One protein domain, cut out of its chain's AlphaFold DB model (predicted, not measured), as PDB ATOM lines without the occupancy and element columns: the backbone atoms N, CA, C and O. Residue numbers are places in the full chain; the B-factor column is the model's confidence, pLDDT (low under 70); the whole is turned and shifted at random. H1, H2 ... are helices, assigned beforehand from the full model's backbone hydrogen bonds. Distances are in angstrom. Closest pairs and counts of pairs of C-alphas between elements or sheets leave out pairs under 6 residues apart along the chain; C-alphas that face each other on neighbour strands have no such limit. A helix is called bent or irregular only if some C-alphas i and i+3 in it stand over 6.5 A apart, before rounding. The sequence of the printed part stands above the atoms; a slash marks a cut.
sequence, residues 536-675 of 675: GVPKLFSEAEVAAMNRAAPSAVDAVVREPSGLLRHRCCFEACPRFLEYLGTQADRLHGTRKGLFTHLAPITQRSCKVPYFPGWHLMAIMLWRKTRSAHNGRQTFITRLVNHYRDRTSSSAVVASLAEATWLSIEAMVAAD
ATOM      1  N   GLY A 536     -36.671 -44.813 -47.651       80.56
ATOM      2  CA  GLY A 536     -36.966 -43.377 -47.703       80.56
ATOM      3  C   GLY A 536     -37.159 -42.728 -46.328       80.56
ATOM      4  O   GLY A 536     -36.476 -43.078 -45.364       80.56
ATOM      5  N   VAL A 537     -38.051 -41.736 -46.259       85.50
ATOM      6  CA  VAL A 537     -38.368 -40.983 -45.035       85.50
ATOM      7  C   VAL A 537     -39.745 -41.384 -44.498       85.50
ATOM      8  O   VAL A 537     -40.664 -41.590 -45.290       85.50
ATOM      9  N   PRO A 538     -39.924 -41.497 -43.171       89.62
ATOM     10  CA  PRO A 538     -41.246 -41.670 -42.583       89.62
ATOM     11  C   PRO A 538     -42.121 -40.432 -42.817       89.62
ATOM     12  O   PRO A 538     -41.621 -39.307 -42.834       89.62
ATOM     13  N   LYS A 539     -43.438 -40.637 -42.906       90.88
ATOM     14  CA  LYS A 539     -44.429 -39.564 -42.941       90.88
ATOM     15  C   LYS A 539     -44.362 -38.734 -41.662       90.88
ATOM     16  O   LYS A 539     -44.369 -39.273 -40.551       90.88
ATOM     17  N   LEU A 540     -44.335 -37.420 -41.837       92.81
ATOM     18  CA  LEU A 540     -44.512 -36.450 -40.764       92.81
ATOM     19  C   LEU A 540     -45.969 -35.994 -40.730       92.81
ATOM     20  O   LEU A 540     -46.558 -35.755 -41.778       92.81
ATOM     21  N   PHE A 541     -46.526 -35.885 -39.528       93.56
ATOM     22  CA  PHE A 541     -47.935 -35.591 -39.304       93.56
ATOM     23  C   PHE A 541     -48.132 -34.169 -38.797       93.56
ATOM     24  O   PHE A 541     -47.384 -33.700 -37.927       93.56
ATOM     25  N   SER A 542     -49.154 -33.506 -39.326       91.69
ATOM     26  CA  SER A 542     -49.593 -32.178 -38.910       91.69
ATOM     27  C   SER A 542     -50.399 -32.244 -37.600       91.69
ATOM     28  O   SER A 542     -50.790 -33.323 -37.134       91.69
ATOM     29  N   GLU A 543     -50.609 -31.108 -36.938       89.25
ATOM     30  CA  GLU A 543     -51.470 -31.052 -35.749       89.25
ATOM     31  C   GLU A 543     -52.937 -31.278 -36.124       89.25
ATOM     32  O   GLU A 543     -53.647 -31.997 -35.410       89.25
ATOM     33  N   ALA A 544     -53.365 -30.754 -37.276       89.12
ATOM     34  CA  ALA A 544     -54.703 -30.977 -37.811       89.12
ATOM     35  C   ALA A 544     -54.969 -32.462 -38.121       89.12
ATOM     36  O   ALA A 544     -56.023 -32.992 -37.747       89.12
ATOM     37  N   GLU A 545     -54.004 -33.162 -38.729       89.69
ATOM     38  CA  GLU A 545     -54.091 -34.600 -39.024       89.69
ATOM     39  C   GLU A 545     -54.209 -35.434 -37.741       89.69
ATOM     40  O   GLU A 545     -55.047 -36.333 -37.648       89.69
ATOM     41  N   VAL A 546     -53.408 -35.129 -36.717       90.06
ATOM     42  CA  VAL A 546     -53.440 -35.858 -35.438       90.06
ATOM     43  C   VAL A 546     -54.726 -35.581 -34.667       90.06
ATOM     44  O   VAL A 546     -55.307 -36.507 -34.099       90.06
ATOM     45  N   ALA A 547     -55.225 -34.343 -34.693       88.50
ATOM     46  CA  ALA A 547     -56.525 -34.009 -34.125       88.50
ATOM     47  C   ALA A 547     -57.661 -34.767 -34.830       88.50
ATOM     48  O   ALA A 547     -58.564 -35.273 -34.164       88.50
ATOM     49  N   ALA A 548     -57.607 -34.900 -36.159       87.88
ATOM     50  CA  ALA A 548     -58.573 -35.690 -36.917       87.88
ATOM     51  C   ALA A 548     -58.505 -37.187 -36.565       87.88
ATOM     52  O   ALA A 548     -59.545 -37.786 -36.295       87.88
ATOM     53  N   MET A 549     -57.301 -37.766 -36.481       88.12
ATOM     54  CA  MET A 549     -57.105 -39.166 -36.074       88.12
ATOM     55  C   MET A 549     -57.623 -39.432 -34.657       88.12
ATOM     56  O   MET A 549     -58.297 -40.432 -34.428       88.12
ATOM     57  N   ASN A 550     -57.372 -38.520 -33.717       88.81
ATOM     58  CA  ASN A 550     -57.828 -38.665 -32.334       88.81
ATOM     59  C   ASN A 550     -59.340 -38.485 -32.177       88.81
ATOM     60  O   ASN A 550     -59.932 -39.145 -31.330       88.81
ATOM     61  N   ARG A 551     -59.985 -37.649 -33.006       86.44
ATOM     62  CA  ARG A 551     -61.458 -37.560 -33.060       86.44
ATOM     63  C   ARG A 551     -62.103 -38.855 -33.558       86.44
ATOM     64  O   ARG A 551     -63.211 -39.171 -33.143       86.44
ATOM     65  N   ALA A 552     -61.418 -39.579 -34.439       81.00
ATOM     66  CA  ALA A 552     -61.880 -40.844 -35.002       81.00
ATOM     67  C   ALA A 552     -61.439 -42.081 -34.189       81.00
ATOM     68  O   ALA A 552     -61.788 -43.202 -34.557       81.00
ATOM     69  N   ALA A 553     -60.664 -41.908 -33.111       78.94
ATOM     70  CA  ALA A 553     -60.103 -43.017 -32.349       78.94
ATOM     71  C   ALA A 553     -61.167 -43.667 -31.438       78.94
ATOM     72  O   ALA A 553     -61.768 -42.978 -30.611       78.94
ATOM     73  N   PRO A 554     -61.380 -44.993 -31.522       73.06
ATOM     74  CA  PRO A 554     -62.403 -45.686 -30.736       73.06
ATOM     75  C   PRO A 554     -62.033 -45.857 -29.253       73.06
ATOM     76  O   PRO A 554     -62.907 -46.144 -28.436       73.06
ATOM     77  N   SER A 555     -60.760 -45.688 -28.875       76.12
ATOM     78  CA  SER A 555     -60.309 -45.793 -27.484       76.12
ATOM     79  C   SER A 555     -59.142 -44.853 -27.161       76.12
ATOM     80  O   SER A 555     -58.392 -44.427 -28.038       76.12
ATOM     81  N   ALA A 556     -58.925 -44.589 -25.868       68.19
ATOM     82  CA  ALA A 556     -57.784 -43.802 -25.387       68.19
ATOM     83  C   ALA A 556     -56.416 -44.467 -25.658       68.19
ATOM     84  O   ALA A 556     -55.394 -43.786 -25.661       68.19
ATOM     85  N   VAL A 557     -56.380 -45.784 -25.894       65.88
ATOM     86  CA  VAL A 557     -55.158 -46.514 -26.283       65.88
ATOM     87  C   VAL A 557     -54.844 -46.298 -27.767       65.88
ATOM     88  O   VAL A 557     -53.677 -46.287 -28.161       65.88
ATOM     89  N   ASP A 558     -55.877 -46.064 -28.577       69.69
ATOM     90  CA  ASP A 558     -55.749 -45.761 -30.001       69.69
ATOM     91  C   ASP A 558     -55.411 -44.294 -30.268       69.69
ATOM     92  O   ASP A 558     -54.954 -43.963 -31.362       69.69
ATOM     93  N   ALA A 559     -55.528 -43.437 -29.249       81.62
ATOM     94  CA  ALA A 559     -55.095 -42.055 -29.328       81.62
ATOM     95  C   ALA A 559     -53.615 -41.965 -29.738       81.62
ATOM     96  O   ALA A 559     -52.716 -42.640 -29.225       81.62
ATOM     97  N   VAL A 560     -53.372 -41.117 -30.721       88.31
ATOM     98  CA  VAL A 560     -52.083 -40.836 -31.320       88.31
ATOM     99  C   VAL A 560     -51.479 -39.616 -30.630       88.31
ATOM    100  O   VAL A 560     -52.117 -38.571 -30.496       88.31
ATOM    101  N   VAL A 561     -50.215 -39.730 -30.225       89.56
ATOM    102  CA  VAL A 561     -49.446 -38.617 -29.656       89.56
ATOM    103  C   VAL A 561     -48.387 -38.187 -30.659       89.56
ATOM    104  O   VAL A 561     -47.547 -38.996 -31.057       89.56
ATOM    105  N   ARG A 562     -48.418 -36.912 -31.053       90.94
ATOM    106  CA  ARG A 562     -47.416 -36.301 -31.928       90.94
ATOM    107  C   ARG A 562     -46.205 -35.846 -31.124       90.94
ATOM    108  O   ARG A 562     -46.337 -35.196 -30.093       90.94
ATOM    109  N   GLU A 563     -45.023 -36.161 -31.625       90.56
ATOM    110  CA  GLU A 563     -43.752 -35.690 -31.083       90.56
ATOM    111  C   GLU A 563     -43.325 -34.373 -31.748       90.56
ATOM    112  O   GLU A 563     -43.710 -34.115 -32.891       90.56
ATOM    113  N   PRO A 564     -42.450 -33.562 -31.120       87.88
ATOM    114  CA  PRO A 564     -41.940 -32.323 -31.722       87.88
ATOM    115  C   PRO A 564     -41.248 -32.519 -33.078       87.88
ATOM    116  O   PRO A 564     -41.081 -31.572 -33.842       87.88
ATOM    117  N   SER A 565     -40.831 -33.752 -33.376       87.12
ATOM    118  CA  SER A 565     -40.252 -34.135 -34.657       87.12
ATOM    119  C   SER A 565     -41.288 -34.403 -35.760       87.12
ATOM    120  O   SER A 565     -40.893 -34.887 -36.813       87.12
ATOM    121  N   GLY A 566     -42.587 -34.200 -35.516       87.50
ATOM    122  CA  GLY A 566     -43.673 -34.533 -36.450       87.50
ATOM    123  C   GLY A 566     -43.986 -36.031 -36.561       87.50
ATOM    124  O   GLY A 566     -44.904 -36.417 -37.272       87.50
ATOM    125  N   LEU A 567     -43.250 -36.890 -35.851       91.88
ATOM    126  CA  LEU A 567     -43.474 -38.338 -35.828       91.88
ATOM    127  C   LEU A 567     -44.443 -38.720 -34.714       91.88
ATOM    128  O   LEU A 567     -44.611 -37.988 -33.739       91.88
ATOM    129  N   LEU A 568     -45.034 -39.903 -34.822       91.88
ATOM    130  CA  LEU A 568     -45.980 -40.402 -33.833       91.88
ATOM    131  C   LEU A 568     -45.288 -41.254 -32.771       91.88
ATOM    132  O   LEU A 568     -44.413 -42.079 -33.048       91.88
ATOM    133  N   ARG A 569     -45.705 -41.080 -31.519       89.38
ATOM    134  CA  ARG A 569     -45.202 -41.865 -30.396       89.38
ATOM    135  C   ARG A 569     -45.729 -43.298 -30.494       89.38
ATOM    136  O   ARG A 569     -46.922 -43.516 -30.659       89.38
ATOM    137  N   HIS A 570     -44.832 -44.273 -30.344       90.81
ATOM    138  CA  HIS A 570     -45.135 -45.713 -30.377       90.81
ATOM    139  C   HIS A 570     -45.708 -46.261 -31.689       90.81
ATOM    140  O   HIS A 570     -46.158 -47.399 -31.683       90.81
ATOM    141  N   ARG A 571     -45.683 -45.521 -32.800       91.38
ATOM    142  CA  ARG A 571     -46.254 -45.990 -34.072       91.38
ATOM    143  C   ARG A 571     -45.225 -45.897 -35.190       91.38
ATOM    144  O   ARG A 571     -44.444 -44.946 -35.242       91.38
ATOM    145  N   CYS A 572     -45.200 -46.895 -36.073       91.75
ATOM    146  CA  CYS A 572     -44.365 -46.820 -37.268       91.75
ATOM    147  C   CYS A 572     -44.975 -45.807 -38.244       91.75
ATOM    148  O   CYS A 572     -46.172 -45.853 -38.518       91.75
ATOM    149  N   CYS A 573     -44.151 -44.883 -38.739       91.50
ATOM    150  CA  CYS A 573     -44.580 -43.783 -39.606       91.50
ATOM    151  C   CYS A 573     -44.177 -43.992 -41.080       91.50
ATOM    152  O   CYS A 573     -44.293 -43.069 -41.874       91.50
ATOM    153  N   PHE A 574     -43.681 -45.171 -41.460       91.44
ATOM    154  CA  PHE A 574     -43.407 -45.503 -42.861       91.44
ATOM    155  C   PHE A 574     -44.681 -46.036 -43.512       91.44
ATOM    156  O   PHE A 574     -45.187 -47.066 -43.081       91.44
ATOM    157  N   GLU A 575     -45.195 -45.351 -44.533       90.12
ATOM    158  CA  GLU A 575     -46.487 -45.688 -45.159       90.12
ATOM    159  C   GLU A 575     -46.493 -47.075 -45.814       90.12
ATOM    160  O   GLU A 575     -47.507 -47.761 -45.801       90.12
ATOM    161  N   ALA A 576     -45.343 -47.524 -46.328       90.38
ATOM    162  CA  ALA A 576     -45.184 -48.859 -46.902       90.38
ATOM    163  C   ALA A 576     -45.031 -49.972 -45.843       90.38
ATOM    164  O   ALA A 576     -44.963 -51.151 -46.195       90.38
ATOM    165  N   CYS A 577     -44.961 -49.634 -44.550       92.06
ATOM    166  CA  CYS A 577     -44.882 -50.624 -43.482       92.06
ATOM    167  C   CYS A 577     -46.249 -51.292 -43.262       92.06
ATOM    168  O   CYS A 577     -47.224 -50.590 -43.005       92.06
ATOM    169  N   PRO A 578     -46.339 -52.636 -43.223       90.94
ATOM    170  CA  PRO A 578     -47.592 -53.329 -42.900       90.94
ATOM    171  C   PRO A 578     -48.174 -52.966 -41.525       90.94
ATOM    172  O   PRO A 578     -49.357 -53.165 -41.278       90.94
ATOM    173  N   ARG A 579     -47.332 -52.441 -40.623       91.69
ATOM    174  CA  ARG A 579     -47.695 -51.975 -39.275       91.69
ATOM    175  C   ARG A 579     -47.762 -50.448 -39.186       91.69
ATOM    176  O   ARG A 579     -47.585 -49.878 -38.105       91.69
ATOM    177  N   PHE A 580     -47.935 -49.768 -40.322       92.31
ATOM    178  CA  PHE A 580     -48.109 -48.321 -40.376       92.31
ATOM    179  C   PHE A 580     -49.253 -47.906 -39.449       92.31
ATOM    180  O   PHE A 580     -50.334 -48.487 -39.482       92.31
ATOM    181  N   LEU A 581     -48.985 -46.931 -38.580       89.56
ATOM    182  CA  LEU A 581     -49.916 -46.451 -37.555       89.56
ATOM    183  C   LEU A 581     -50.373 -47.484 -36.513       89.56
ATOM    184  O   LEU A 581     -51.181 -47.123 -35.668       89.56
ATOM    185  N   GLU A 582     -49.855 -48.712 -36.464       90.06
ATOM    186  CA  GLU A 582     -50.185 -49.667 -35.394       90.06
ATOM    187  C   GLU A 582     -49.513 -49.260 -34.068       90.06
ATOM    188  O   GLU A 582     -48.401 -48.724 -34.063       90.06
ATOM    189  N   TYR A 583     -50.162 -49.510 -32.923       89.69
ATOM    190  CA  TYR A 583     -49.567 -49.240 -31.611       89.69
ATOM    191  C   TYR A 583     -48.517 -50.304 -31.258       89.69
ATOM    192  O   TYR A 583     -48.836 -51.453 -30.971       89.69
ATOM    193  N   LEU A 584     -47.247 -49.900 -31.220       91.12
ATOM    194  CA  LEU A 584     -46.085 -50.756 -30.951       91.12
ATOM    195  C   LEU A 584     -45.559 -50.633 -29.513       91.12
ATOM    196  O   LEU A 584     -44.460 -51.098 -29.222       91.12
ATOM    197  N   GLY A 585     -46.274 -49.952 -28.615       87.25
ATOM    198  CA  GLY A 585     -45.825 -49.745 -27.236       87.25
ATOM    199  C   GLY A 585     -45.885 -51.026 -26.400       87.25
ATOM    200  O   GLY A 585     -46.868 -51.761 -26.435       87.25
ATOM    201  N   THR A 586     -44.845 -51.278 -25.606       87.94
ATOM    202  CA  THR A 586     -44.820 -52.381 -24.628       87.94
ATOM    203  C   THR A 586     -45.395 -51.957 -23.272       87.94
ATOM    204  O   THR A 586     -45.546 -50.770 -22.985       87.94
ATOM    205  N   GLN A 587     -45.662 -52.911 -22.377       85.06
ATOM    206  CA  GLN A 587     -46.065 -52.599 -20.997       85.06
ATOM    207  C   GLN A 587     -45.012 -51.747 -20.263       85.06
ATOM    208  O   GLN A 587     -45.361 -50.812 -19.547       85.06
ATOM    209  N   ALA A 588     -43.722 -52.003 -20.508       83.00
ATOM    210  CA  ALA A 588     -42.628 -51.203 -19.960       83.00
ATOM    211  C   ALA A 588     -42.630 -49.757 -20.486       83.00
ATOM    212  O   ALA A 588     -42.313 -48.830 -19.743       83.00
ATOM    213  N   ASP A 589     -43.028 -49.552 -21.744       87.38
ATOM    214  CA  ASP A 589     -43.140 -48.216 -22.334       87.38
ATOM    215  C   ASP A 589     -44.241 -47.380 -21.675       87.38
ATOM    216  O   ASP A 589     -44.069 -46.175 -21.500       87.38
ATOM    217  N   ARG A 590     -45.337 -48.021 -21.251       82.19
ATOM    218  CA  ARG A 590     -46.422 -47.362 -20.509       82.19
ATOM    219  C   ARG A 590     -45.994 -46.962 -19.098       82.19
ATOM    220  O   ARG A 590     -46.350 -45.882 -18.648       82.19
ATOM    221  N   LEU A 591     -45.214 -47.809 -18.425       81.94
ATOM    222  CA  LEU A 591     -44.780 -47.587 -17.040       81.94
ATOM    223  C   LEU A 591     -43.630 -46.578 -16.914       81.94
ATOM    224  O   LEU A 591     -43.565 -45.842 -15.935       81.94
ATOM    225  N   HIS A 592     -42.719 -46.542 -17.889       83.50
ATOM    226  CA  HIS A 592     -41.479 -45.756 -17.800       83.50
ATOM    227  C   HIS A 592     -41.359 -44.654 -18.856       83.50
ATOM    228  O   HIS A 592     -40.330 -43.988 -18.943       83.50
ATOM    229  N   GLY A 593     -42.368 -44.485 -19.712       80.81
ATOM    230  CA  GLY A 593     -42.353 -43.493 -20.786       80.81
ATOM    231  C   GLY A 593     -41.300 -43.746 -21.878       80.81
ATOM    232  O   GLY A 593     -41.076 -42.865 -22.710       80.81
ATOM    233  N   THR A 594     -40.665 -44.926 -21.910       85.75
ATOM    234  CA  THR A 594     -39.677 -45.318 -22.936       85.75
ATOM    235  C   THR A 594     -40.347 -45.586 -24.282       85.75
ATOM    236  O   THR A 594     -41.563 -45.561 -24.359       85.75
ATOM    237  N   ARG A 595     -39.593 -45.826 -25.366       85.06
ATOM    238  CA  ARG A 595     -40.139 -46.186 -26.701       85.06
ATOM    239  C   ARG A 595     -39.582 -47.512 -27.228       85.06
ATOM    240  O   ARG A 595     -39.374 -47.669 -28.430       85.06
ATOM    241  N   LYS A 596     -39.292 -48.449 -26.327       84.81
ATOM    242  CA  LYS A 596     -38.601 -49.708 -26.615       84.81
ATOM    243  C   LYS A 596     -39.321 -50.513 -27.687       84.81
ATOM    244  O   LYS A 596     -38.657 -50.923 -28.624       84.81
ATOM    245  N   GLY A 597     -40.643 -50.663 -27.623       88.94
ATOM    246  CA  GLY A 597     -41.371 -51.481 -28.598       88.94
ATOM    247  C   GLY A 597     -41.294 -50.963 -30.041       88.94
ATOM    248  O   GLY A 597     -41.036 -51.740 -30.961       88.94
ATOM    249  N   LEU A 598     -41.373 -49.640 -30.239       89.62
ATOM    250  CA  LEU A 598     -41.143 -49.015 -31.548       89.62
ATOM    251  C   LEU A 598     -39.712 -49.267 -32.041       89.62
ATOM    252  O   LEU A 598     -39.507 -49.641 -33.192       89.62
ATOM    253  N   PHE A 599     -38.711 -49.096 -31.177       87.31
ATOM    254  CA  PHE A 599     -37.314 -49.312 -31.562       87.31
ATOM    255  C   PHE A 599     -36.935 -50.791 -31.697       87.31
ATOM    256  O   PHE A 599     -35.993 -51.100 -32.419       87.31
ATOM    257  N   THR A 600     -37.682 -51.714 -31.090       88.81
ATOM    258  CA  THR A 600     -37.584 -53.150 -31.374       88.81
ATOM    259  C   THR A 600     -38.086 -53.454 -32.782       88.81
ATOM    260  O   THR A 600     -37.438 -54.210 -33.499       88.81
ATOM    261  N   HIS A 601     -39.186 -52.830 -33.212       90.19
ATOM    262  CA  HIS A 601     -39.660 -52.941 -34.591       90.19
ATOM    263  C   HIS A 601     -38.662 -52.326 -35.585       90.19
ATOM    264  O   HIS A 601     -38.294 -52.981 -36.552       90.19
ATOM    265  N   LEU A 602     -38.143 -51.125 -35.307       88.50
ATOM    266  CA  LEU A 602     -37.155 -50.434 -36.149       88.50
ATOM    267  C   LEU A 602     -35.710 -50.939 -35.957       88.50
ATOM    268  O   LEU A 602     -34.769 -50.366 -36.516       88.50
ATOM    269  N   ALA A 603     -35.499 -52.002 -35.176       86.12
ATOM    270  CA  ALA A 603     -34.175 -52.557 -34.895       86.12
ATOM    271  C   ALA A 603     -33.344 -52.834 -36.170       86.12
ATOM    272  O   ALA A 603     -32.165 -52.479 -36.177       86.12
ATOM    273  N   PRO A 604     -33.909 -53.382 -37.270       84.00
ATOM    274  CA  PRO A 604     -33.134 -53.671 -38.480       84.00
ATOM    275  C   PRO A 604     -32.494 -52.454 -39.164       84.00
ATOM    276  O   PRO A 604     -31.440 -52.609 -39.781       84.00
ATOM    277  N   ILE A 605     -33.099 -51.262 -39.058       80.62
ATOM    278  CA  ILE A 605     -32.607 -50.016 -39.685       80.62
ATOM    279  C   ILE A 605     -31.851 -49.100 -38.715       80.62
ATOM    280  O   ILE A 605     -31.147 -48.192 -39.140       80.62
ATOM    281  N   THR A 606     -31.970 -49.341 -37.409       73.50
ATOM    282  CA  THR A 606     -31.321 -48.543 -36.350       73.50
ATOM    283  C   THR A 606     -29.947 -49.088 -35.943       73.50
ATOM    284  O   THR A 606     -29.211 -48.431 -35.205       73.50
ATOM    285  N   GLN A 607     -29.570 -50.276 -36.424       68.25
ATOM    286  CA  GLN A 607     -28.252 -50.872 -36.197       68.25
ATOM    287  C   GLN A 607     -27.167 -50.200 -37.054       68.25
ATOM    288  O   GLN A 607     -27.368 -49.926 -38.235       68.25
ATOM    289  N   ARG A 608     -25.972 -49.998 -36.474       57.16
ATOM    290  CA  ARG A 608     -24.826 -49.311 -37.114       57.16
ATOM    291  C   ARG A 608     -24.343 -49.938 -38.432       57.16
ATOM    292  O   ARG A 608     -23.646 -49.271 -39.183       57.16
ATOM    293  N   SER A 609     -24.680 -51.197 -38.703       57.25
ATOM    294  CA  SER A 609     -24.276 -51.952 -39.899       57.25
ATOM    295  C   SER A 609     -25.324 -51.958 -41.025       57.25
ATOM    296  O   SER A 609     -25.171 -52.707 -41.989       57.25
ATOM    297  N   CYS A 610     -26.409 -51.186 -40.905       59.50
ATOM    298  CA  CYS A 610     -27.476 -51.133 -41.905       59.50
ATOM    299  C   CYS A 610     -27.081 -50.308 -43.148       59.50
ATOM    300  O   CYS A 610     -26.417 -49.280 -43.035       59.50
ATOM    301  N   LYS A 611     -27.541 -50.734 -44.337       55.09
ATOM    302  CA  LYS A 611     -27.381 -49.996 -45.608       55.09
ATOM    303  C   LYS A 611     -28.293 -48.764 -45.719       55.09
ATOM    304  O   LYS A 611     -27.966 -47.843 -46.461       55.09
ATOM    305  N   VAL A 612     -29.414 -48.750 -44.996       60.31
ATOM    306  CA  VAL A 612     -30.331 -47.605 -44.895       60.31
ATOM    307  C   VAL A 612     -30.030 -46.884 -43.580       60.31
ATOM    308  O   VAL A 612     -30.263 -47.465 -42.515       60.31
ATOM    309  N   PRO A 613     -29.475 -45.662 -43.607       61.91
ATOM    310  CA  PRO A 613     -29.056 -44.999 -42.385       61.91
ATOM    311  C   PRO A 613     -30.264 -44.397 -41.657       61.91
ATOM    312  O   PRO A 613     -30.817 -43.384 -42.078       61.91
ATOM    313  N   TYR A 614     -30.658 -44.983 -40.523       68.81
ATOM    314  CA  TYR A 614     -31.481 -44.271 -39.547       68.81
ATOM    315  C   TYR A 614     -30.579 -43.451 -38.624       68.81
ATOM    316  O   TYR A 614     -29.751 -44.001 -37.893       68.81
ATOM    317  N   PHE A 615     -30.769 -42.132 -38.601       74.81
ATOM    318  CA  PHE A 615     -30.043 -41.260 -37.685       74.81
ATOM    319  C   PHE A 615     -30.928 -40.842 -36.506       74.81
ATOM    320  O   PHE A 615     -31.934 -40.148 -36.698       74.81
ATOM    321  N   PRO A 616     -30.557 -41.189 -35.262       70.88
ATOM    322  CA  PRO A 616     -31.247 -40.677 -34.088       70.88
ATOM    323  C   PRO A 616     -31.290 -39.143 -34.100       70.88
ATOM    324  O   PRO A 616     -30.272 -38.487 -34.332       70.88
ATOM    325  N   GLY A 617     -32.475 -38.576 -33.870       77.75
ATOM    326  CA  GLY A 617     -32.689 -37.126 -33.856       77.75
ATOM    327  C   GLY A 617     -32.762 -36.449 -35.230       77.75
ATOM    328  O   GLY A 617     -32.950 -35.236 -35.257       77.75
ATOM    329  N   TRP A 618     -32.677 -37.198 -36.343       87.44
ATOM    330  CA  TRP A 618     -32.730 -36.660 -37.714       87.44
ATOM    331  C   TRP A 618     -33.874 -35.674 -37.927       87.44
ATOM    332  O   TRP A 618     -33.644 -34.511 -38.230       87.44
ATOM    333  N   HIS A 619     -35.109 -36.130 -37.712       89.12
ATOM    334  CA  HIS A 619     -36.316 -35.356 -37.997       89.12
ATOM    335  C   HIS A 619     -36.447 -34.124 -37.095       89.12
ATOM    336  O   HIS A 619     -36.884 -33.071 -37.546       89.12
ATOM    337  N   LEU A 620     -36.002 -34.220 -35.836       89.38
ATOM    338  CA  LEU A 620     -35.980 -33.078 -34.921       89.38
ATOM    339  C   LEU A 620     -34.985 -32.011 -35.402       89.38
ATOM    340  O   LEU A 620     -35.332 -30.834 -35.489       89.38
ATOM    341  N   MET A 621     -33.770 -32.430 -35.770       89.06
ATOM    342  CA  MET A 621     -32.746 -31.544 -36.323       89.06
ATOM    343  C   MET A 621     -33.190 -30.936 -37.659       89.06
ATOM    344  O   MET A 621     -33.026 -29.737 -37.881       89.06
ATOM    345  N   ALA A 622     -33.801 -31.744 -38.528       90.50
ATOM    346  CA  ALA A 622     -34.352 -31.312 -39.802       90.50
ATOM    347  C   ALA A 622     -35.428 -30.234 -39.599       90.50
ATOM    348  O   ALA A 622     -35.311 -29.151 -40.161       90.50
ATOM    349  N   ILE A 623     -36.413 -30.435 -38.723       90.12
ATOM    350  CA  ILE A 623     -37.439 -29.412 -38.461       90.12
ATOM    351  C   ILE A 623     -36.824 -28.116 -37.913       90.12
ATOM    352  O   ILE A 623     -37.180 -27.021 -38.357       90.12
ATOM    353  N   MET A 624     -35.857 -28.214 -36.997       90.44
ATOM    354  CA  MET A 624     -35.148 -27.041 -36.477       90.44
ATOM    355  C   MET A 624     -34.395 -26.270 -37.572       90.44
ATOM    356  O   MET A 624     -34.418 -25.037 -37.584       90.44
ATOM    357  N   LEU A 625     -33.718 -26.973 -38.483       90.69
ATOM    358  CA  LEU A 625     -32.970 -26.361 -39.583       90.69
ATOM    359  C   LEU A 625     -33.895 -25.793 -40.660       90.69
ATOM    360  O   LEU A 625     -33.643 -24.687 -41.141       90.69
ATOM    361  N   TRP A 626     -34.971 -26.501 -40.999       92.38
ATOM    362  CA  TRP A 626     -35.978 -26.061 -41.964       92.38
ATOM    363  C   TRP A 626     -36.587 -24.721 -41.542       92.38
ATOM    364  O   TRP A 626     -36.553 -23.759 -42.307       92.38
ATOM    365  N   ARG A 627     -37.002 -24.583 -40.273       89.69
ATOM    366  CA  ARG A 627     -37.545 -23.319 -39.730       89.69
ATOM    367  C   ARG A 627     -36.600 -22.128 -39.909       89.69
ATOM    368  O   ARG A 627     -37.063 -21.021 -40.154       89.69
ATOM    369  N   LYS A 628     -35.286 -22.354 -39.799       87.56
ATOM    370  CA  LYS A 628     -34.250 -21.316 -39.946       87.56
ATOM    371  C   LYS A 628     -33.917 -20.979 -41.399       87.56
ATOM    372  O   LYS A 628     -33.326 -19.936 -41.647       87.56
ATOM    373  N   THR A 629     -34.215 -21.875 -42.336       89.44
ATOM    374  CA  THR A 629     -33.740 -21.783 -43.727       89.44
ATOM    375  C   THR A 629     -34.861 -21.564 -44.739       89.44
ATOM    376  O   THR A 629     -34.581 -21.042 -45.810       89.44
ATOM    377  N   ARG A 630     -36.124 -21.859 -44.400       86.06
ATOM    378  CA  ARG A 630     -37.292 -21.760 -45.300       86.06
ATOM    379  C   ARG A 630     -37.516 -20.393 -45.953       86.06
ATOM    380  O   ARG A 630     -37.999 -20.340 -47.072       86.06
ATOM    381  N   SER A 631     -37.157 -19.302 -45.277       82.44
ATOM    382  CA  SER A 631     -37.364 -17.930 -45.774       82.44
ATOM    383  C   SER A 631     -36.104 -17.315 -46.397       82.44
ATOM    384  O   SER A 631     -36.117 -16.147 -46.770       82.44
ATOM    385  N   ALA A 632     -35.002 -18.068 -46.475       81.81
ATOM    386  CA  ALA A 632     -33.738 -17.587 -47.020       81.81
ATOM    387  C   ALA A 632     -33.652 -17.817 -48.537       81.81
ATOM    388  O   ALA A 632     -34.141 -18.824 -49.057       81.81
ATOM    389  N   HIS A 633     -32.949 -16.928 -49.246       75.44
ATOM    390  CA  HIS A 633     -32.551 -17.169 -50.634       75.44
ATOM    391  C   HIS A 633     -31.691 -18.448 -50.699       75.44
ATOM    392  O   HIS A 633     -30.743 -18.591 -49.929       75.44
ATOM    393  N   ASN A 634     -32.050 -19.409 -51.560       81.69
ATOM    394  CA  ASN A 634     -31.473 -20.767 -51.598       81.69
ATOM    395  C   ASN A 634     -31.619 -21.579 -50.288       81.69
ATOM    396  O   ASN A 634     -30.761 -22.401 -49.939       81.69
ATOM    397  N   GLY A 635     -32.726 -21.383 -49.562       85.19
ATOM    398  CA  GLY A 635     -33.034 -22.056 -48.295       85.19
ATOM    399  C   GLY A 635     -32.935 -23.585 -48.334       85.19
ATOM    400  O   GLY A 635     -32.254 -24.177 -47.494       85.19
ATOM    401  N   ARG A 636     -33.523 -24.221 -49.357       88.88
ATOM    402  CA  ARG A 636     -33.501 -25.685 -49.551       88.88
ATOM    403  C   ARG A 636     -32.079 -26.236 -49.716       88.88
ATOM    404  O   ARG A 636     -31.708 -27.202 -49.053       88.88
ATOM    405  N   GLN A 637     -31.243 -25.582 -50.524       89.50
ATOM    406  CA  GLN A 637     -29.849 -25.997 -50.721       89.50
ATOM    407  C   GLN A 637     -29.009 -25.807 -49.450       89.50
ATOM    408  O   GLN A 637     -28.174 -26.647 -49.099       89.50
ATOM    409  N   THR A 638     -29.263 -24.720 -48.719       89.31
ATOM    410  CA  THR A 638     -28.609 -24.429 -47.436       89.31
ATOM    411  C   THR A 638     -28.971 -25.474 -46.376       89.31
ATOM    412  O   THR A 638     -28.107 -25.913 -45.614       89.31
ATOM    413  N   PHE A 639     -30.229 -25.913 -46.344       92.12
ATOM    414  CA  PHE A 639     -30.709 -26.984 -45.476       92.12
ATOM    415  C   PHE A 639     -30.011 -28.320 -45.751       92.12
ATOM    416  O   PHE A 639     -29.453 -28.913 -44.823       92.12
ATOM    417  N   ILE A 640     -29.980 -28.751 -47.018       90.56
ATOM    418  CA  ILE A 640     -29.333 -30.005 -47.431       90.56
ATOM    419  C   ILE A 640     -27.850 -29.976 -47.046       90.56
ATOM    420  O   ILE A 640     -27.366 -30.886 -46.375       90.56
ATOM    421  N   THR A 641     -27.146 -28.888 -47.372       89.38
ATOM    422  CA  THR A 641     -25.712 -28.731 -47.076       89.38
ATOM    423  C   THR A 641     -25.423 -28.828 -45.574       89.38
ATOM    424  O   THR A 641     -24.479 -29.499 -45.156       89.38
ATOM    425  N   ARG A 642     -26.250 -28.195 -44.730       89.31
ATOM    426  CA  ARG A 642     -26.074 -28.230 -43.268       89.31
ATOM    427  C   ARG A 642     -26.333 -29.615 -42.677       89.31
ATOM    428  O   ARG A 642     -25.578 -30.024 -41.799       89.31
ATOM    429  N   LEU A 643     -27.344 -30.341 -43.157       87.75
ATOM    430  CA  LEU A 643     -27.598 -31.717 -42.713       87.75
ATOM    431  C   LEU A 643     -26.497 -32.678 -43.166       87.75
ATOM    432  O   LEU A 643     -26.019 -33.469 -42.353       87.75
ATOM    433  N   VAL A 644     -26.045 -32.570 -44.418       87.56
ATOM    434  CA  VAL A 644     -24.925 -33.366 -44.941       87.56
ATOM    435  C   VAL A 644     -23.674 -33.151 -44.095       87.56
ATOM    436  O   VAL A 644     -23.064 -34.125 -43.673       87.56
ATOM    437  N   ASN A 645     -23.335 -31.901 -43.764       86.88
ATOM    438  CA  ASN A 645     -22.190 -31.603 -42.901       86.88
ATOM    439  C   ASN A 645     -22.368 -32.141 -41.474       86.88
ATOM    440  O   ASN A 645     -21.418 -32.674 -40.908       86.88
ATOM    441  N   HIS A 646     -23.571 -32.043 -40.896       85.81
ATOM    442  CA  HIS A 646     -23.839 -32.522 -39.536       85.81
ATOM    443  C   HIS A 646     -23.744 -34.052 -39.406       85.81
ATOM    444  O   HIS A 646     -23.321 -34.562 -38.370       85.81
ATOM    445  N   TYR A 647     -24.120 -34.790 -40.454       82.19
ATOM    446  CA  TYR A 647     -24.122 -36.258 -40.466       82.19
ATOM    447  C   TYR A 647     -22.969 -36.879 -41.272       82.19
ATOM    448  O   TYR A 647     -22.910 -38.104 -41.400       82.19
ATOM    449  N   ARG A 648     -22.026 -36.059 -41.761       77.25
ATOM    450  CA  ARG A 648     -20.902 -36.475 -42.616       77.25
ATOM    451  C   ARG A 648     -20.084 -37.607 -42.003       77.25
ATOM    452  O   ARG A 648     -19.826 -38.597 -42.669       77.25
ATOM    453  N   ASP A 649     -19.760 -37.504 -40.719       71.62
ATOM    454  CA  ASP A 649     -18.893 -38.474 -40.037       71.62
ATOM    455  C   ASP A 649     -19.645 -39.758 -39.621       71.62
ATOM    456  O   ASP A 649     -19.063 -40.680 -39.052       71.62
ATOM    457  N   ARG A 650     -20.961 -39.834 -39.885       69.44
ATOM    458  CA  ARG A 650     -21.822 -40.976 -39.532       69.44
ATOM    459  C   ARG A 650     -22.175 -41.875 -40.718       69.44
ATOM    460  O   ARG A 650     -22.821 -42.897 -40.500       69.44
ATOM    461  N   THR A 651     -21.765 -41.531 -41.944       67.31
ATOM    462  CA  THR A 651     -21.939 -42.377 -43.142       67.31
ATOM    463  C   THR A 651     -20.776 -42.242 -44.112       67.31
ATOM    464  O   THR A 651     -20.098 -41.227 -44.144       67.31
ATOM    465  N   SER A 652     -20.577 -43.256 -44.952       59.28
ATOM    466  CA  SER A 652     -19.568 -43.250 -46.015       59.28
ATOM    467  C   SER A 652     -20.012 -42.539 -47.303       59.28
ATOM    468  O   SER A 652     -19.213 -42.437 -48.230       59.28
ATOM    469  N   SER A 653     -21.259 -42.052 -47.396       75.56
ATOM    470  CA  SER A 653     -21.799 -41.425 -48.611       75.56
ATOM    471  C   SER A 653     -22.608 -40.165 -48.304       75.56
ATOM    472  O   SER A 653     -23.755 -40.227 -47.856       75.56
ATOM    473  N   SER A 654     -22.024 -39.008 -48.621       77.94
ATOM    474  CA  SER A 654     -22.696 -37.705 -48.556       77.94
ATOM    475  C   SER A 654     -23.905 -37.617 -49.496       77.94
ATOM    476  O   SER A 654     -24.865 -36.918 -49.182       77.94
ATOM    477  N   ALA A 655     -23.900 -38.369 -50.603       80.56
ATOM    478  CA  ALA A 655     -25.000 -38.413 -51.564       80.56
ATOM    479  C   ALA A 655     -26.280 -39.032 -50.974       80.56
ATOM    480  O   ALA A 655     -27.375 -38.524 -51.206       80.56
ATOM    481  N   VAL A 656     -26.154 -40.084 -50.153       78.56
ATOM    482  CA  VAL A 656     -27.306 -40.716 -49.477       78.56
ATOM    483  C   VAL A 656     -27.934 -39.752 -48.471       78.56
ATOM    484  O   VAL A 656     -29.153 -39.609 -48.423       78.56
ATOM    485  N   VAL A 657     -27.104 -39.044 -47.700       82.50
ATOM    486  CA  VAL A 657     -27.577 -38.039 -46.735       82.50
ATOM    487  C   VAL A 657     -28.239 -36.858 -47.447       82.50
ATOM    488  O   VAL A 657     -29.258 -36.363 -46.971       82.50
ATOM    489  N   ALA A 658     -27.703 -36.432 -48.593       85.56
ATOM    490  CA  ALA A 658     -28.285 -35.359 -49.395       85.56
ATOM    491  C   ALA A 658     -29.670 -35.736 -49.941       85.56
ATOM    492  O   ALA A 658     -30.612 -34.963 -49.777       85.56
ATOM    493  N   SER A 659     -29.817 -36.942 -50.501       85.69
ATOM    494  CA  SER A 659     -31.107 -37.457 -50.985       85.69
ATOM    495  C   SER A 659     -32.133 -37.593 -49.852       85.69
ATOM    496  O   SER A 659     -33.279 -37.165 -49.991       85.69
ATOM    497  N   LEU A 660     -31.715 -38.107 -48.689       86.25
ATOM    498  CA  LEU A 660     -32.579 -38.199 -47.510       86.25
ATOM    499  C   LEU A 660     -33.007 -36.811 -47.012       86.25
ATOM    500  O   LEU A 660     -34.168 -36.613 -46.650       86.25
ATOM    501  N   ALA A 661     -32.089 -35.840 -46.996       88.38
ATOM    502  CA  ALA A 661     -32.391 -34.459 -46.631       88.38
ATOM    503  C   ALA A 661     -33.395 -33.847 -47.610       88.38
ATOM    504  O   ALA A 661     -34.366 -33.233 -47.179       88.38
ATOM    505  N   GLU A 662     -33.221 -34.073 -48.908       89.31
ATOM    506  CA  GLU A 662     -34.147 -33.590 -49.923       89.31
ATOM    507  C   GLU A 662     -35.568 -34.144 -49.734       89.31
ATOM    508  O   GLU A 662     -36.524 -33.367 -49.707       89.31
ATOM    509  N   ALA A 663     -35.707 -35.453 -49.517       87.75
ATOM    510  CA  ALA A 663     -36.997 -36.080 -49.229       87.75
ATOM    511  C   ALA A 663     -37.607 -35.575 -47.907       87.75
ATOM    512  O   ALA A 663     -38.808 -35.328 -47.818       87.75
ATOM    513  N   THR A 664     -36.773 -35.355 -46.884       89.88
ATOM    514  CA  THR A 664     -37.222 -34.822 -45.587       89.88
ATOM    515  C   THR A 664     -37.731 -33.386 -45.717       89.88
ATOM    516  O   THR A 664     -38.729 -33.044 -45.092       89.88
ATOM    517  N   TRP A 665     -37.080 -32.544 -46.529       91.00
ATOM    518  CA  TRP A 665     -37.526 -31.170 -46.798       91.00
ATOM    519  C   TRP A 665     -38.952 -31.154 -47.350       91.00
ATOM    520  O   TRP A 665     -39.813 -30.472 -46.800       91.00
ATOM    521  N   LEU A 666     -39.203 -31.967 -48.382       90.19
ATOM    522  CA  LEU A 666     -40.522 -32.093 -49.003       90.19
ATOM    523  C   LEU A 666     -41.566 -32.621 -48.010       90.19
ATOM    524  O   LEU A 666     -42.679 -32.106 -47.956       90.19
ATOM    525  N   SER A 667     -41.202 -33.597 -47.170       89.50
ATOM    526  CA  SER A 667     -42.111 -34.110 -46.139       89.50
ATOM    527  C   SER A 667     -42.458 -33.065 -45.070       89.50
ATOM    528  O   SER A 667     -43.582 -33.075 -44.574       89.50
ATOM    529  N   ILE A 668     -41.529 -32.172 -44.706       91.06
ATOM    530  CA  ILE A 668     -41.806 -31.077 -43.762       91.06
ATOM    531  C   ILE A 668     -42.724 -30.031 -44.405       91.06
ATOM    532  O   ILE A 668     -43.647 -29.563 -43.746       91.06
ATOM    533  N   GLU A 669     -42.500 -29.675 -45.673       89.44
ATOM    534  CA  GLU A 669     -43.377 -28.744 -46.400       89.44
ATOM    535  C   GLU A 669     -44.800 -29.287 -46.529       89.44
ATOM    536  O   GLU A 669     -45.746 -28.557 -46.247       89.44
ATOM    537  N   ALA A 670     -44.951 -30.571 -46.862       87.06
ATOM    538  CA  ALA A 670     -46.253 -31.231 -46.926       87.06
ATOM    539  C   ALA A 670     -46.969 -31.238 -45.565       87.06
ATOM    540  O   ALA A 670     -48.152 -30.918 -45.496       87.06
ATOM    541  N   MET A 671     -46.245 -31.536 -44.480       91.00
ATOM    542  CA  MET A 671     -46.787 -31.492 -43.116       91.00
ATOM    543  C   MET A 671     -47.285 -30.087 -42.747       91.00
ATOM    544  O   MET A 671     -48.354 -29.959 -42.167       91.00
ATOM    545  N   VAL A 672     -46.516 -29.039 -43.066       86.81
ATOM    546  CA  VAL A 672     -46.877 -27.649 -42.730       86.81
ATOM    547  C   VAL A 672     -47.997 -27.114 -43.618       86.81
ATOM    548  O   VAL A 672     -48.770 -26.292 -43.156       86.81
ATOM    549  N   ALA A 673     -48.096 -27.555 -44.872       83.88
ATOM    550  CA  ALA A 673     -49.191 -27.170 -45.763       83.88
ATOM    551  C   ALA A 673     -50.538 -27.821 -45.391       83.88
ATOM    552  O   ALA A 673     -51.577 -27.371 -45.866       83.88
ATOM    553  N   ALA A 674     -50.510 -28.898 -44.597       78.25
ATOM    554  CA  ALA A 674     -51.688 -29.599 -44.088       78.25
ATOM    555  C   ALA A 674     -52.186 -29.070 -42.725       78.25
ATOM    556  O   ALA A 674     -53.227 -29.528 -42.248       78.25
ATOM    557  N   ASP A 675     -51.434 -28.163 -42.093       71.44
ATOM    558  CA  ASP A 675     -51.871 -27.329 -40.961       71.44
ATOM    559  C   ASP A 675     -52.430 -25.999 -41.488       71.44
ATOM    560  O   ASP A 675     -53.450 -25.534 -40.925       71.44
TER     561      ASP A 675
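AT A GLANCE: This is residues 536 to 675 of the 675 residues of an uncharacterized protein of Thecamonas trahens ATCC 50062 (UniProt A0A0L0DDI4). What does this domain look like? H5, H6 and H7 pack together at one end, H5 and H6 as a hairpin with the long H7 crossing them; the other end is largely loop, residues 552 to 586, with H1 and the short H2, H3 and H4 set around it. What is it built of? The 140 printed residues hold seven named helices, H1 to H7 in that order, and no named strand: all helix, with 73 residues in helices. How large is it? It is compact, with a radius of gyration of the C-alphas of 15.9 A, and spans 45 by 36 by 27 A.

HOW THE PARTS SIT: Where does H1 stand? H1, residues 543 to 551, touches no helix but is near H7, residues 654 to 673. How do the short helices meet? H2, residues 587 to 592, and H3, residues 596 to 601, only just touch, only at the corner by their link, with 3 pairs of C-alphas within 8 A; the closest are those of Asp 589 and Lys 596, 6.4 A apart. H3 and H4, residues 603 to 606, are close but not clearly touching, the closest C-alphas being those of Phe 599 and Thr 606, 7.7 A apart. How do the last three helices stand? H5, residues 618 to 629, and H6, residues 635 to 650, form a helical hairpin, at a shallow tilt of 34 degrees, only just short of steep, opposite ways; their closest C-alphas, of Thr 629 and Gly 635, are 4.6 A apart. H6 and H7 touch at a steep tilt of 47 degrees, opposite ways, closest at the C-alphas of Ile 640 and Ala 661, 5.5 A. With residues 661 to 668 alone H7 touches H5, only just about perpendicular at 71 degrees, closest at the C-alphas of Ile 623 and Ile 668, 7.1 A; the packing of H5, H6 and H7 is mostly crossed, but only just, with 1 of 3 pairs at a shallow tilt. What do the backbones show? Every O i to N i+4 pair is within hydrogen-bond range in H1, H2, H3 and H7, against 7 of 8 in H5 and 10 of 12 in H6; H4 is too short for such a pair.

IN THESE COORDINATES: Where does the first helix begin? H1 starts at C-alpha 543, (-51.470, -31.052, -35.749), and is 12.2 A long. How long are the later helices? H5 measures 16.1 A, H6 23.7 A and H7 28.6 A; H6 is irregular, with C-alphas 646 and 649 7.8 A apart. Where does H7 end? It ends at C-alpha 673, (-49.191, -27.170, -45.763).

THE WHOLE: Which links are long? H1 to H2 and H4 to H5 are long links, of 35 and 11 residues. Is anything missing or uncertain? The printed part has no cut and ends at the chain's last residue, 675; its mean pLDDT is 84.2, with residues 556 to 558, 607 to 614 and 650 to 652 under 70.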